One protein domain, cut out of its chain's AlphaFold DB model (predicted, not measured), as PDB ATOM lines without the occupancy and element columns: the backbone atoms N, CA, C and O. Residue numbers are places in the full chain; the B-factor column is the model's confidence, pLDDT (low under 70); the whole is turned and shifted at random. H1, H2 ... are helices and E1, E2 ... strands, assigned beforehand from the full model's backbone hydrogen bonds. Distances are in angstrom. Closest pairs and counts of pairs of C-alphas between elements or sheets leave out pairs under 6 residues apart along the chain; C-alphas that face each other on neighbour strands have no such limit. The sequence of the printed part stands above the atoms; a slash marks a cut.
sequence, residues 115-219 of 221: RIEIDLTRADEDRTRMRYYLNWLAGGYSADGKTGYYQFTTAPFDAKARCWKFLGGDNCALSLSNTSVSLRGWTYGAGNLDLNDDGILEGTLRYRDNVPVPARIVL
ATOM      1  N   ARG A 115     181.301 238.117 184.426       97.81
ATOM      2  CA  ARG A 115     181.702 239.001 185.522       97.81
ATOM      3  C   ARG A 115     183.121 238.638 185.944       97.81
ATOM      4  O   ARG A 115     183.333 237.566 186.503       97.81
ATOM      5  N   ILE A 116     184.077 239.535 185.704       98.12
ATOM      6  CA  ILE A 116     185.395 239.429 186.337       98.12
ATOM      7  C   ILE A 116     185.341 240.100 187.705       98.12
ATOM      8  O   ILE A 116     184.894 241.242 187.828       98.12
ATOM      9  N   GLU A 117     185.783 239.381 188.728       98.38
ATOM     10  CA  GLU A 117     185.981 239.879 190.085       98.38
ATOM     11  C   GLU A 117     187.475 240.038 190.350       98.38
ATOM     12  O   GLU A 117     188.281 239.218 189.919       98.38
ATOM     13  N   ILE A 118     187.853 241.106 191.045       98.06
ATOM     14  CA  ILE A 118     189.245 241.495 191.261       98.06
ATOM     15  C   ILE A 118     189.450 241.749 192.752       98.06
ATOM     16  O   ILE A 118     188.733 242.556 193.348       98.06
ATOM     17  N   ASP A 119     190.436 241.080 193.344       97.69
ATOM     18  CA  ASP A 119     190.807 241.247 194.748       97.69
ATOM     19  C   ASP A 119     191.576 242.563 194.938       97.69
ATOM     20  O   ASP A 119     192.708 242.733 194.478       97.69
ATOM     21  N   LEU A 120     190.948 243.503 195.644       96.12
ATOM     22  CA  LEU A 120     191.508 244.803 195.993       96.12
ATOM     23  C   LEU A 120     192.030 244.856 197.438       96.12
ATOM     24  O   LEU A 120     192.466 245.918 197.879       96.12
ATOM     25  N   THR A 121     192.030 243.745 198.187       94.00
ATOM     26  CA  THR A 121     192.582 243.694 199.559       94.00
ATOM     27  C   THR A 121     194.092 243.896 199.593       94.00
ATOM     28  O   THR A 121     194.628 244.416 200.569       94.00
ATOM     29  N   ARG A 122     194.777 243.504 198.511       81.69
ATOM     30  CA  ARG A 122     196.225 243.666 198.304       81.69
ATOM     31  C   ARG A 122     196.556 244.740 197.263       81.69
ATOM     32  O   ARG A 122     197.721 244.896 196.898       81.69
ATOM     33  N   ALA A 123     195.548 245.468 196.777       79.25
ATOM     34  CA  ALA A 123     195.729 246.547 195.816       79.25
ATOM     35  C   ALA A 123     196.234 247.815 196.518       79.25
ATOM     36  O   ALA A 123     195.466 248.665 196.957       79.25
ATOM     37  N   ASP A 124     197.556 247.939 196.596       87.12
ATOM     38  CA  ASP A 124     198.219 249.228 196.785       87.12
ATOM     39  C   ASP A 124     197.930 250.095 195.544       87.12
ATOM     40  O   ASP A 124     198.317 249.732 194.426       87.12
ATOM     41  N   GLU A 125     197.194 251.197 195.704       84.19
ATOM     42  CA  GLU A 125     196.752 252.028 194.577       84.19
ATOM     43  C   GLU A 125     197.915 252.666 193.815       84.19
ATOM     44  O   GLU A 125     197.857 252.735 192.586       84.19
ATOM     45  N   ASP A 126     199.000 253.048 194.493       85.56
ATOM     46  CA  ASP A 126     200.157 253.657 193.829       85.56
ATOM     47  C   ASP A 126     200.872 252.647 192.919       85.56
ATOM     48  O   ASP A 126     201.399 253.011 191.862       85.56
ATOM     49  N   ARG A 127     200.833 251.361 193.296       91.00
ATOM     50  CA  ARG A 127     201.515 250.256 192.602       91.00
ATOM     51  C   ARG A 127     200.649 249.479 191.616       91.00
ATOM     52  O   ARG A 127     201.202 248.857 190.710       91.00
ATOM     53  N   THR A 128     199.329 249.468 191.800       93.31
ATOM     54  CA  THR A 128     198.373 248.691 190.985       93.31
ATOM     55  C   THR A 128     197.478 249.584 190.126       93.31
ATOM     56  O   THR A 128     197.230 249.258 188.963       93.31
ATOM     57  N   ARG A 129     197.035 250.733 190.660       94.94
ATOM     58  CA  ARG A 129     196.011 251.635 190.095       94.94
ATOM     59  C   ARG A 129     194.723 250.923 189.672       94.94
ATOM     60  O   ARG A 129     194.066 251.340 188.714       94.94
ATOM     61  N   MET A 130     194.365 249.829 190.342       95.69
ATOM     62  CA  MET A 130     193.273 248.976 189.878       95.69
ATOM     63  C   MET A 130     191.896 249.630 190.069       95.69
ATOM     64  O   MET A 130     191.044 249.485 189.193       95.69
ATOM     65  N   ARG A 131     191.682 250.442 191.119       95.44
ATOM     66  CA  ARG A 131     190.440 251.236 191.245       95.44
ATOM     67  C   ARG A 131     190.332 252.303 190.164       95.44
ATOM     68  O   ARG A 131     189.258 252.507 189.610       95.44
ATOM     69  N   TYR A 132     191.439 252.958 189.812       95.25
ATOM     70  CA  TYR A 132     191.448 253.889 188.680       95.25
ATOM     71  C   TYR A 132     191.034 253.186 187.378       95.25
ATOM     72  O   TYR A 132     190.206 253.712 186.634       95.25
ATOM     73  N   TYR A 133     191.563 251.984 187.125       95.88
ATOM     74  CA  TYR A 133     191.213 251.212 185.934       95.88
ATOM     75  C   TYR A 133     189.741 250.775 185.921       95.88
ATOM     76  O   TYR A 133     189.056 250.968 184.919       95.88
ATOM     77  N   LEU A 134     189.228 250.273 187.047       96.50
ATOM     78  CA  LEU A 134     187.818 249.908 187.199       96.50
ATOM     79  C   LEU A 134     186.876 251.102 187.022       96.50
ATOM     80  O   LEU A 134     185.888 250.986 186.304       96.50
ATOM     81  N   ASN A 135     187.205 252.262 187.596       95.88
ATOM     82  CA  ASN A 135     186.428 253.489 187.398       95.88
ATOM     83  C   ASN A 135     186.396 253.909 185.919       95.88
ATOM     84  O   ASN A 135     185.355 254.339 185.429       95.88
ATOM     85  N   TRP A 136     187.512 253.761 185.195       95.38
ATOM     86  CA  TRP A 136     187.575 254.037 183.755       95.38
ATOM     87  C   TRP A 136     186.742 253.050 182.919       95.38
ATOM     88  O   TRP A 136     186.111 253.457 181.947       95.38
ATOM     89  N   LEU A 137     186.682 251.779 183.328       95.00
ATOM     90  CA  LEU A 137     185.809 250.755 182.737       95.00
ATOM     91  C   LEU A 137     184.321 250.901 183.119       95.00
ATOM     92  O   LEU A 137     183.508 250.112 182.644       95.00
ATOM     93  N   ALA A 138     183.953 251.855 183.984       95.94
ATOM     94  CA  ALA A 138     182.638 251.919 184.636       95.94
ATOM     95  C   ALA A 138     182.259 250.619 185.390       95.94
ATOM     96  O   ALA A 138     181.096 250.218 185.437       95.94
ATOM     97  N   GLY A 139     183.256 249.957 185.985       96.38
ATOM     98  CA  GLY A 139     183.074 248.826 186.894       96.38
ATOM     99  C   GLY A 139     182.474 249.227 188.248       96.38
ATOM    100  O   GLY A 139     182.349 250.406 188.580       96.38
ATOM    101  N   GLY A 140     182.112 248.222 189.044       97.38
ATOM    102  CA  GLY A 140     181.559 248.384 190.389       97.38
ATOM    103  C   GLY A 140     182.452 247.810 191.488       97.38
ATOM    104  O   GLY A 140     183.526 247.264 191.231       97.38
ATOM    105  N   TYR A 141     181.984 247.922 192.733       97.81
ATOM    106  CA  TYR A 141     182.693 247.464 193.929       97.81
ATOM    107  C   TYR A 141     181.748 246.751 194.898       97.81
ATOM    108  O   TYR A 141     180.557 247.060 194.957       97.81
ATOM    109  N   SER A 142     182.280 245.819 195.688       97.50
ATOM    110  CA  SER A 142     181.598 245.282 196.869       97.50
ATOM    111  C   SER A 142     181.322 246.386 197.899       97.50
ATOM    112  O   SER A 142     182.005 247.411 197.933       97.50
ATOM    113  N   ALA A 143     180.351 246.163 198.789       97.19
ATOM    114  CA  ALA A 143     179.972 247.133 199.822       97.19
ATOM    115  C   ALA A 143     181.116 247.492 200.796       97.19
ATOM    116  O   ALA A 143     181.137 248.590 201.343       97.19
ATOM    117  N   ASP A 144     182.079 246.587 200.996       96.12
ATOM    118  CA  ASP A 144     183.287 246.816 201.799       96.12
ATOM    119  C   ASP A 144     184.487 247.336 200.981       96.12
ATOM    120  O   ASP A 144     185.577 247.514 201.523       96.12
ATOM    121  N   GLY A 145     184.308 247.553 199.673       95.56
ATOM    122  CA  GLY A 145     185.332 248.048 198.755       95.56
ATOM    123  C   GLY A 145     186.507 247.094 198.505       95.56
ATOM    124  O   GLY A 145     187.482 247.515 197.874       95.56
ATOM    125  N   LYS A 146     186.460 245.846 198.992       96.31
ATOM    126  CA  LYS A 146     187.551 244.861 198.871       96.31
ATOM    127  C   LYS A 146     187.546 244.078 197.562       96.31
ATOM    128  O   LYS A 146     188.602 243.598 197.169       96.31
ATOM    129  N   THR A 147     186.412 243.998 196.875       97.75
ATOM    130  CA  THR A 147     186.294 243.350 195.567       97.75
ATOM    131  C   THR A 147     185.842 244.376 194.542       97.75
ATOM    132  O   THR A 147     184.802 245.010 194.708       97.75
ATOM    133  N   GLY A 148     186.615 244.546 193.476       97.88
ATOM    134  CA  GLY A 148     186.177 245.247 192.275       97.88
ATOM    135  C   GLY A 148     185.532 244.273 191.297       97.88
ATOM    136  O   GLY A 148     185.880 243.093 191.297       97.88
ATOM    137  N   TYR A 149     184.612 244.734 190.455       98.00
ATOM    138  CA  TYR A 149     184.048 243.897 189.401       98.00
ATOM    139  C   TYR A 149     183.755 244.666 188.117       98.00
ATOM    140  O   TYR A 149     183.400 245.845 188.138       98.00
ATOM    141  N   TYR A 150     183.851 243.970 186.990       97.56
ATOM    142  CA  TYR A 150     183.461 244.479 185.679       97.56
ATOM    143  C   TYR A 150     182.678 243.405 184.918       97.56
ATOM    144  O   TYR A 150     183.008 242.219 184.989       97.56
ATOM    145  N   GLN A 151     181.621 243.825 184.223       97.69
ATOM    146  CA  GLN A 151     180.777 242.951 183.412       97.69
ATOM    147  C   GLN A 151     181.037 243.205 181.932       97.69
ATOM    148  O   GLN A 151     181.117 244.354 181.501       97.69
ATOM    149  N   PHE A 152     181.144 242.131 181.154       97.25
ATOM    150  CA  PHE A 152     181.335 242.198 179.710       97.25
ATOM    151  C   PHE A 152     180.633 241.036 179.008       97.25
ATOM    152  O   PHE A 152     180.404 239.977 179.585       97.25
ATOM    153  N   THR A 153     180.310 241.235 177.737       97.75
ATOM    154  CA  THR A 153     179.808 240.201 176.829       97.75
ATOM    155  C   THR A 153     180.772 240.040 175.664       97.75
ATOM    156  O   THR A 153     181.557 240.946 175.351       97.75
ATOM    157  N   THR A 154     180.719 238.885 175.011       98.06
ATOM    158  CA  THR A 154     181.549 238.585 173.847       98.06
ATOM    159  C   THR A 154     180.732 238.377 172.583       98.06
ATOM    160  O   THR A 154     179.594 237.913 172.608       98.06
ATOM    161  N   ALA A 155     181.337 238.724 171.452       97.88
ATOM    162  CA  ALA A 155     180.901 238.255 170.147       97.88
ATOM    163  C   ALA A 155     181.280 236.765 169.960       97.88
ATOM    164  O   ALA A 155     182.171 236.275 170.666       97.88
ATOM    165  N   PRO A 156     180.667 236.058 168.989       97.12
ATOM    166  CA  PRO A 156     181.082 234.709 168.602       97.12
ATOM    167  C   PRO A 156     182.579 234.616 168.266       97.12
ATOM    168  O   PRO A 156     183.200 235.605 167.865       97.12
ATOM    169  N   PHE A 157     183.152 233.419 168.406       97.81
ATOM    170  CA  PHE A 157     184.580 233.177 168.187       97.81
ATOM    171  C   PHE A 157     185.060 233.603 166.786       97.81
ATOM    172  O   PHE A 157     184.609 233.084 165.762       97.81
ATOM    173  N   ASP A 158     186.042 234.505 166.734       97.88
ATOM    174  CA  ASP A 158     186.704 234.910 165.495       97.88
ATOM    175  C   ASP A 158     187.842 233.926 165.192       97.88
ATOM    176  O   ASP A 158     188.919 233.985 165.789       97.88
ATOM    177  N   ALA A 159     187.622 233.021 164.236       97.50
ATOM    178  CA  ALA A 159     188.605 232.006 163.851       97.50
ATOM    179  C   ALA A 159     189.913 232.585 163.271       97.50
ATOM    180  O   ALA A 159     190.956 231.933 163.351       97.50
ATOM    181  N   LYS A 160     189.889 233.805 162.712       97.19
ATOM    182  CA  LYS A 160     191.072 234.477 162.150       97.19
ATOM    183  C   LYS A 160     191.896 235.152 163.247       97.19
ATOM    184  O   LYS A 160     193.121 235.064 163.220       97.19
ATOM    185  N   ALA A 161     191.238 235.802 164.208       96.56
ATOM    186  CA  ALA A 161     191.882 236.393 165.384       96.56
ATOM    187  C   ALA A 161     192.199 235.359 166.486       96.56
ATOM    188  O   ALA A 161     193.013 235.628 167.367       96.56
ATOM    189  N   ARG A 162     191.579 234.172 166.417       97.19
ATOM    190  CA  ARG A 162     191.647 233.069 167.391       97.19
ATOM    191  C   ARG A 162     191.223 233.491 168.804       97.19
ATOM    192  O   ARG A 162     191.846 233.099 169.791       97.19
ATOM    193  N   CYS A 163     190.175 234.306 168.897       98.06
ATOM    194  CA  CYS A 163     189.695 234.874 170.154       98.06
ATOM    195  C   CYS A 163     188.189 235.170 170.123       98.06
ATOM    196  O   CYS A 163     187.593 235.305 169.055       98.06
ATOM    197  N   TRP A 164     187.595 235.346 171.302       98.31
ATOM    198  CA  TRP A 164     186.293 235.990 171.455       98.31
ATOM    199  C   TRP A 164     186.517 237.489 171.637       98.31
ATOM    200  O   TRP A 164     187.262 237.915 172.528       98.31
ATOM    201  N   LYS A 165     185.901 238.300 170.779       98.12
ATOM    202  CA  LYS A 165     185.967 239.766 170.848       98.12
ATOM    203  C   LYS A 165     184.951 240.311 171.843       98.12
ATOM    204  O   LYS A 165     183.951 239.649 172.108       98.12
ATOM    205  N   PHE A 166     185.172 241.515 172.366       97.50
ATOM    206  CA  PHE A 166     184.118 242.238 173.086       97.50
ATOM    207  C   PHE A 166     182.905 242.456 172.174       97.50
ATOM    208  O   PHE A 166     183.058 242.777 170.993       97.50
ATOM    209  N   LEU A 167     181.692 242.325 172.713       96.81
ATOM    210  CA  LEU A 167     180.491 242.662 171.956       96.81
ATOM    211  C   LEU A 167     180.511 244.160 171.595       96.81
ATOM    212  O   LEU A 167     180.578 245.017 172.471       96.81
ATOM    213  N   GLY A 168     180.474 244.472 170.297       93.94
ATOM    214  CA  GLY A 168     180.548 245.851 169.796       93.94
ATOM    215  C   GLY A 168     181.962 246.441 169.669       93.94
ATOM    216  O   GLY A 168     182.077 247.640 169.430       93.94
ATOM    217  N   GLY A 169     183.029 245.640 169.793       93.88
ATOM    218  CA  GLY A 169     184.410 246.093 169.577       93.88
ATOM    219  C   GLY A 169     185.295 245.066 168.862       93.88
ATOM    220  O   GLY A 169     185.034 243.868 168.892       93.88
ATOM    221  N   ASP A 170     186.380 245.529 168.238       95.00
ATOM    222  CA  ASP A 170     187.322 244.660 167.504       95.00
ATOM    223  C   ASP A 170     188.370 243.966 168.390       95.00
ATOM    224  O   ASP A 170     189.074 243.058 167.942       95.00
ATOM    225  N   ASN A 171     188.484 244.378 169.650       96.56
ATOM    226  CA  ASN A 171     189.474 243.858 170.585       96.56
ATOM    227  C   ASN A 171     189.072 242.484 171.149       96.56
ATOM    228  O   ASN A 171     187.928 242.279 171.555       96.56
ATOM    229  N   CYS A 172     190.039 241.569 171.258       97.38
ATOM    230  CA  CYS A 172     189.863 240.276 171.923       97.38
ATOM    231  C   CYS A 172     189.594 240.448 173.430       97.38
ATOM    232  O   CYS A 172     190.491 240.838 174.180       97.38
ATOM    233  N   ALA A 173     188.399 240.088 173.890       97.50
ATOM    234  CA  ALA A 173     188.104 239.978 175.313       97.50
ATOM    235  C   ALA A 173     188.819 238.761 175.919       97.50
ATOM    236  O   ALA A 173     189.476 238.881 176.951       97.50
ATOM    237  N   LEU A 174     188.724 237.605 175.252       98.00
ATOM    238  CA  LEU A 174     189.196 236.313 175.753       98.00
ATOM    239  C   LEU A 174     189.914 235.527 174.647       98.00
ATOM    240  O   LEU A 174     189.448 235.477 173.509       98.00
ATOM    241  N   SER A 175     191.011 234.846 174.979       97.88
ATOM    242  CA  SER A 175     191.634 233.829 174.118       97.88
ATOM    243  C   SER A 175     191.946 232.568 174.924       97.88
ATOM    244  O   SER A 175     192.602 232.673 175.961       97.88
ATOM    245  N   LEU A 176     191.539 231.396 174.436       97.81
ATOM    246  CA  LEU A 176     191.699 230.111 175.126       97.81
ATOM    247  C   LEU A 176     192.939 229.348 174.634       97.81
ATOM    248  O   LEU A 176     193.199 229.272 173.432       97.81
ATOM    249  N   SER A 177     193.680 228.751 175.565       96.62
ATOM    250  CA  SER A 177     194.808 227.853 175.315       96.62
ATOM    251  C   SER A 177     194.777 226.735 176.356       96.62
ATOM    252  O   SER A 177     195.134 226.960 177.508       96.62
ATOM    253  N   ASN A 178     194.358 225.530 175.962       94.50
ATOM    254  CA  ASN A 178     194.027 224.432 176.879       94.50
ATOM    255  C   ASN A 178     192.952 224.884 177.892       94.50
ATOM    256  O   ASN A 178     191.857 225.252 177.476       94.50
ATOM    257  N   THR A 179     193.267 224.899 179.188       95.38
ATOM    258  CA  THR A 179     192.416 225.401 180.284       95.38
ATOM    259  C   THR A 179     192.761 226.830 180.727       95.38
ATOM    260  O   THR A 179     192.163 227.333 181.677       95.38
ATOM    261  N   SER A 180     193.718 227.479 180.056       97.69
ATOM    262  CA  SER A 180     194.189 228.834 180.352       97.69
ATOM    263  C   SER A 180     193.505 229.865 179.452       97.69
ATOM    264  O   SER A 180     193.418 229.699 178.232       97.69
ATOM    265  N   VAL A 181     193.073 230.976 180.038       98.25
ATOM    266  CA  VAL A 181     192.319 232.056 179.396       98.25
ATOM    267  C   VAL A 181     193.101 233.359 179.515       98.25
ATOM    268  O   VAL A 181     193.412 233.815 180.614       98.25
ATOM    269  N   SER A 182     193.428 233.979 178.381       98.12
ATOM    270  CA  SER A 182     194.214 235.219 178.333       98.12
ATOM    271  C   SER A 182     193.350 236.439 178.001       98.12
ATOM    272  O   SER A 182     192.541 236.411 177.073       98.12
ATOM    273  N   LEU A 183     193.568 237.525 178.746       97.12
ATOM    274  CA  LEU A 183     192.811 238.784 178.706       97.12
ATOM    275  C   LEU A 183     193.578 239.873 177.926       97.12
ATOM    276  O   LEU A 183     193.738 240.999 178.391       97.12
ATOM    277  N   ARG A 184     194.167 239.525 176.773       90.31
ATOM    278  CA  ARG A 184     195.202 240.350 176.106       90.31
ATOM    279  C   ARG A 184     194.707 241.530 175.265       90.31
ATOM    280  O   ARG A 184     195.520 242.392 174.951       90.31
ATOM    281  N   GLY A 185     193.435 241.577 174.871       88.81
ATOM    282  CA  GLY A 185     192.874 242.708 174.112       88.81
ATOM    283  C   GLY A 185     192.175 243.756 174.981       88.81
ATOM    284  O   GLY A 185     191.532 244.658 174.452       88.81
ATOM    285  N   TRP A 186     192.272 243.664 176.307       93.50
ATOM    286  CA  TRP A 186     191.667 244.646 177.202       93.50
ATOM    287  C   TRP A 186     192.420 245.973 177.084       93.50
ATOM    288  O   TRP A 186     193.644 246.021 177.193       93.50
ATOM    289  N   THR A 187     191.710 247.081 176.872       90.88
ATOM    290  CA  THR A 187     192.351 248.397 176.735       90.88
ATOM    291  C   THR A 187     193.104 248.730 178.021       90.88
ATOM    292  O   THR A 187     192.489 248.879 179.074       90.88
ATOM    293  N   TYR A 188     194.437 248.797 177.938       91.50
ATOM    294  CA  TYR A 188     195.372 248.897 179.072       91.50
ATOM    295  C   TYR A 188     195.310 247.761 180.112       91.50
ATOM    296  O   TYR A 188     196.006 247.852 181.120       91.50
ATOM    297  N   GLY A 189     194.527 246.709 179.890       94.44
ATOM    298  CA  GLY A 189     194.438 245.544 180.765       94.44
ATOM    299  C   GLY A 189     195.209 244.363 180.185       94.44
ATOM    300  O   GLY A 189     195.270 244.182 178.972       94.44
ATOM    301  N   ALA A 190     195.797 243.542 181.046       96.88
ATOM    302  CA  ALA A 190     196.313 242.238 180.651       96.88
ATOM    303  C   ALA A 190     196.203 241.262 181.820       96.88
ATOM    304  O   ALA A 190     196.411 241.635 182.971       96.88
ATOM    305  N   GLY A 191     195.922 240.000 181.524       97.31
ATOM    306  CA  GLY A 191     195.807 238.961 182.536       97.31
ATOM    307  C   GLY A 191     195.843 237.567 181.933       97.31
ATOM    308  O   GLY A 191     195.662 237.403 180.723       97.31
ATOM    309  N   ASN A 192     196.082 236.580 182.786       98.25
ATOM    310  CA  ASN A 192     195.852 235.173 182.480       98.25
ATOM    311  C   ASN A 192     195.123 234.565 183.683       98.25
ATOM    312  O   ASN A 192     195.474 234.871 184.827       98.25
ATOM    313  N   LEU A 193     194.114 233.750 183.397       98.56
ATOM    314  CA  LEU A 193     193.328 232.987 184.358       98.56
ATOM    315  C   LEU A 193     193.398 231.513 183.956       98.56
ATOM    316  O   LEU A 193     193.333 231.206 182.768       98.56
ATOM    317  N   ASP A 194     193.486 230.616 184.920       98.38
ATOM    318  CA  ASP A 194     193.470 229.172 184.725       98.38
ATOM    319  C   ASP A 194     192.217 228.594 185.381       98.38
ATOM    320  O   ASP A 194     191.803 229.042 186.450       98.38
ATOM    321  N   LEU A 195     191.580 227.615 184.735       98.00
ATOM    322  CA  LEU A 195     190.427 226.938 185.328       98.00
ATOM    323  C   LEU A 195     190.884 226.086 186.521       98.00
ATOM    324  O   LEU A 195     191.727 225.196 186.366       98.00
ATOM    325  N   ASN A 196     190.305 226.329 187.693       96.88
ATOM    326  CA  ASN A 196     190.495 225.526 188.896       96.88
ATOM    327  C   ASN A 196     189.465 224.377 188.970       96.88
ATOM    328  O   ASN A 196     188.580 224.258 188.115       96.88
ATOM    329  N   ASP A 197     189.608 223.497 189.957       95.69
ATOM    330  CA  ASP A 197     188.780 222.288 190.068       95.69
ATOM    331  C   ASP A 197     187.334 222.584 190.527       95.69
ATOM    332  O   ASP A 197     186.456 221.745 190.340       95.69
ATOM    333  N   ASP A 198     187.062 223.799 191.021       95.69
ATOM    334  CA  ASP A 198     185.721 224.309 191.354       95.69
ATOM    335  C   ASP A 198     184.985 224.909 190.132       95.69
ATOM    336  O   ASP A 198     183.899 225.473 190.262       95.69
ATOM    337  N   GLY A 199     185.576 224.844 188.931       95.50
ATOM    338  CA  GLY A 199     184.999 225.429 187.713       95.50
ATOM    339  C   GLY A 199     185.132 226.957 187.626       95.50
ATOM    340  O   GLY A 199     184.478 227.593 186.797       95.50
ATOM    341  N   ILE A 200     185.991 227.559 188.454       97.75
ATOM    342  CA  ILE A 200     186.270 228.998 188.482       97.75
ATOM    343  C   ILE A 200     187.566 229.266 187.709       97.75
ATOM    344  O   ILE A 200     188.572 228.584 187.887       97.75
ATOM    345  N   LEU A 201     187.567 230.279 186.843       98.38
ATOM    346  CA  LEU A 201     188.803 230.796 186.252       98.38
ATOM    347  C   LEU A 201     189.482 231.704 187.267       98.38
ATOM    348  O   LEU A 201     188.927 232.751 187.584       98.38
ATOM    349  N   GLU A 202     190.678 231.361 187.734       98.44
ATOM    350  CA  GLU A 202     191.432 232.147 188.715       98.44
ATOM    351  C   GLU A 202     192.827 232.494 188.201       98.44
ATOM    352  O   GLU A 202     193.465 231.728 187.487       98.44
ATOM    353  N   GLY A 203     193.333 233.671 188.555       98.12
ATOM    354  CA  GLY A 203     194.667 234.087 188.148       98.12
ATOM    355  C   GLY A 203     194.922 235.542 188.481       98.12
ATOM    356  O   GLY A 203     194.653 235.988 189.596       98.12
ATOM    357  N   THR A 204     195.468 236.298 187.527       97.75
ATOM    358  CA  THR A 204     195.812 237.706 187.762       97.75
ATOM    359  C   THR A 204     195.439 238.637 186.618       97.75
ATOM    360  O   THR A 204     195.491 238.269 185.443       97.75
ATOM    361  N   LEU A 205     195.129 239.881 186.989       97.50
ATOM    362  CA  LEU A 205     194.910 241.016 186.098       97.50
ATOM    363  C   LEU A 205     195.860 242.158 186.490       97.50
ATOM    364  O   LEU A 205     196.049 242.442 187.673       97.50
ATOM    365  N   ARG A 206     196.429 242.856 185.505       96.25
ATOM    366  CA  ARG A 206     197.199 244.093 185.696       96.25
ATOM    367  C   ARG A 206     196.702 245.207 184.783       96.25
ATOM    368  O   ARG A 206     196.246 244.952 183.669       96.25
ATOM    369  N   TYR A 207     196.862 246.441 185.249       95.75
ATOM    370  CA  TYR A 207     196.694 247.649 184.446       95.75
ATOM    371  C   TYR A 207     198.068 248.122 183.949       95.75
ATOM    372  O   TYR A 207     198.915 248.531 184.740       95.75
ATOM    373  N   ARG A 208     198.306 248.068 182.635       93.88
ATOM    374  CA  ARG A 208     199.605 248.349 181.993       93.88
ATOM    375  C   ARG A 208     200.722 247.471 182.585       93.88
ATOM    376  O   ARG A 208     200.562 246.253 182.665       93.88
ATOM    377  N   ASP A 209     201.829 248.084 182.990       93.31
ATOM    378  CA  ASP A 209     203.011 247.437 183.571       93.31
ATOM    379  C   ASP A 209     203.017 247.487 185.113       93.31
ATOM    380  O   ASP A 209     204.039 247.234 185.751       93.31
ATOM    381  N   ASN A 210     201.873 247.819 185.722       95.19
ATOM    382  CA  ASN A 210     201.700 247.837 187.171       95.19
ATOM    383  C   ASN A 210     201.724 246.426 187.780       95.19
ATOM    384  O   ASN A 210     201.630 245.407 187.089       95.19
ATOM    385  N   VAL A 211     201.796 246.375 189.114       95.81
ATOM    386  CA  VAL A 211     201.735 245.124 189.876       95.81
ATOM    387  C   VAL A 211     200.398 244.409 189.601       95.81
ATOM    388  O   VAL A 211     199.345 245.039 189.733       95.81
ATOM    389  N   PRO A 212     200.413 243.117 189.218       96.69
ATOM    390  CA  PRO A 212     199.196 242.335 189.039       96.69
ATOM    391  C   PRO A 212     198.484 242.087 190.371       96.69
ATOM    392  O   PRO A 212     199.125 241.881 191.402       96.69
ATOM    393  N   VAL A 213     197.156 242.042 190.323       96.75
ATOM    394  CA  VAL A 213     196.284 241.669 191.446       96.75
ATOM    395  C   VAL A 213     195.529 240.375 191.126       96.75
ATOM    396  O   VAL A 213     195.334 240.077 189.939       96.75
ATOM    397  N   PRO A 214     195.109 239.592 192.137       97.94
ATOM    398  CA  PRO A 214     194.299 238.403 191.908       97.94
ATOM    399  C   PRO A 214     192.969 238.764 191.243       97.94
ATOM    400  O   PRO A 214     192.340 239.767 191.589       97.94
ATOM    401  N   ALA A 215     192.541 237.944 190.292       98.12
ATOM    402  CA  ALA A 215     191.261 238.093 189.616       98.12
ATOM    403  C   ALA A 215     190.642 236.723 189.334       98.12
ATOM    404  O   ALA A 215     191.366 235.737 189.181       98.12
ATOM    405  N   ARG A 216     189.311 236.675 189.247       98.25
ATOM    406  CA  ARG A 216     188.558 235.458 188.941       98.25
ATOM    407  C   ARG A 216     187.317 235.710 188.087       98.25
ATOM    408  O   ARG A 216     186.766 236.807 188.108       98.25
ATOM    409  N   ILE A 217     186.856 234.685 187.377       98.12
ATOM    410  CA  ILE A 217     185.553 234.637 186.702       98.12
ATOM    411  C   ILE A 217     184.876 233.330 187.123       98.12
ATOM    412  O   ILE A 217     185.415 232.249 186.890       98.12
ATOM    413  N   VAL A 218     183.704 233.435 187.746       96.88
ATOM    414  CA  VAL A 218     182.858 232.281 188.081       96.88
ATOM    415  C   VAL A 218     182.062 231.898 186.830       96.88
ATOM    416  O   VAL A 218     181.482 232.776 186.193       96.88
ATOM    417  N   LEU A 219     182.086 230.616 186.449       94.75
ATOM    418  CA  LEU A 219     181.438 230.109 185.227       94.75
ATOM    419  C   LEU A 219     180.207 229.231 185.493       94.75
ATOM    420  O   LEU A 219     179.459 228.941 184.562       94.75
TER     421      LEU A 219
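This is residues 115 to 219 of the 221 residues of an uncharacterized protein of Labrenzia alexandrii (UniProt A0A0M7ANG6). A single sheet of seven strands curls like part of a barrel. The short helix H2 packs at one end of it on E2 and the end of E6, and the long link of residues 153 to 171 joins the edge strands E2 and E3. The printed part has 105 residues, with elements in the order E1 H1 H2 E2 E3 E4 E5 E6 E7; the sheet, in the order E2 E1 E7 E6 E5 E4 E3, is antiparallel throughout. The class is mixed, helices and strands, with 52 of the 105 residues in named elements, under half. The whole is compact, with a radius of gyration of the C-alphas of 13.4 A, and rounded, spanning 39 by 31 by 25 A.

The inner strand E1, residues 115 to 119, is antiparallel to the edge strand E2, residues 147 to 152, with N 118 and O 148 2.8 A apart. On its other side E1 is antiparallel to E7, residues 213 to 218, with N 117 and O 216 2.8 A apart. H1, residues 125 to 128, only grazes the sheet with residues 127 to 128. H2, residues 130 to 136, is on the sheet at a height over the sheet of 7.2 A, over none of its strands; its closest C-alphas to E2 are those of Leu 134 and Gly 148, 7.1 A apart. Every O i to N i+4 pair in H2 is within hydrogen-bond range; H1 is too short for such a pair. Residues 140 to 141 pair with residues 148 to 149 of E2, and residues 164 to 165 with residues 172 to 174 of the edge strand E3, residues 172 to 177. E3, E4 at residues 180 to 182, E5 at residues 189 to 195, E6 at residues 200 to 207 and E7 form a meander, each strand the antiparallel neighbour of the one before. Its hairpins have these pairs within hydrogen-bond range: N 177 and O 180, 2.8 A; N 181 and O 193, 2.8 A; N 194 and O 202, 2.8 A; N 217 and O 201, 2.8 A. E2 and E3 are only just apart, their closest C-alphas 8.4 A from each other.

E1 begins at C-alpha 115, (181.702, 239.001, 185.522). H2 begins at C-alpha 130, (193.273, 248.976, 189.878). E2 and E7 are each 16.7 A from first to last C-alpha, and E5 is 19.6 A. E6, 21.7 A long, bends by 53 degrees at residue 203. E7 ends at C-alpha 218, (182.858, 232.281, 188.081).

The two C-alphas farthest apart are those of Asp 144 and Lys 160, 42.2 A. The sheet is strongly twisted, its C-alphas up to 9.4 A off their best plane. The link from E2 to E3, 19 residues, is long. The printed part has no cut. Its mean pLDDT is 95.8, and no printed residue is under 70.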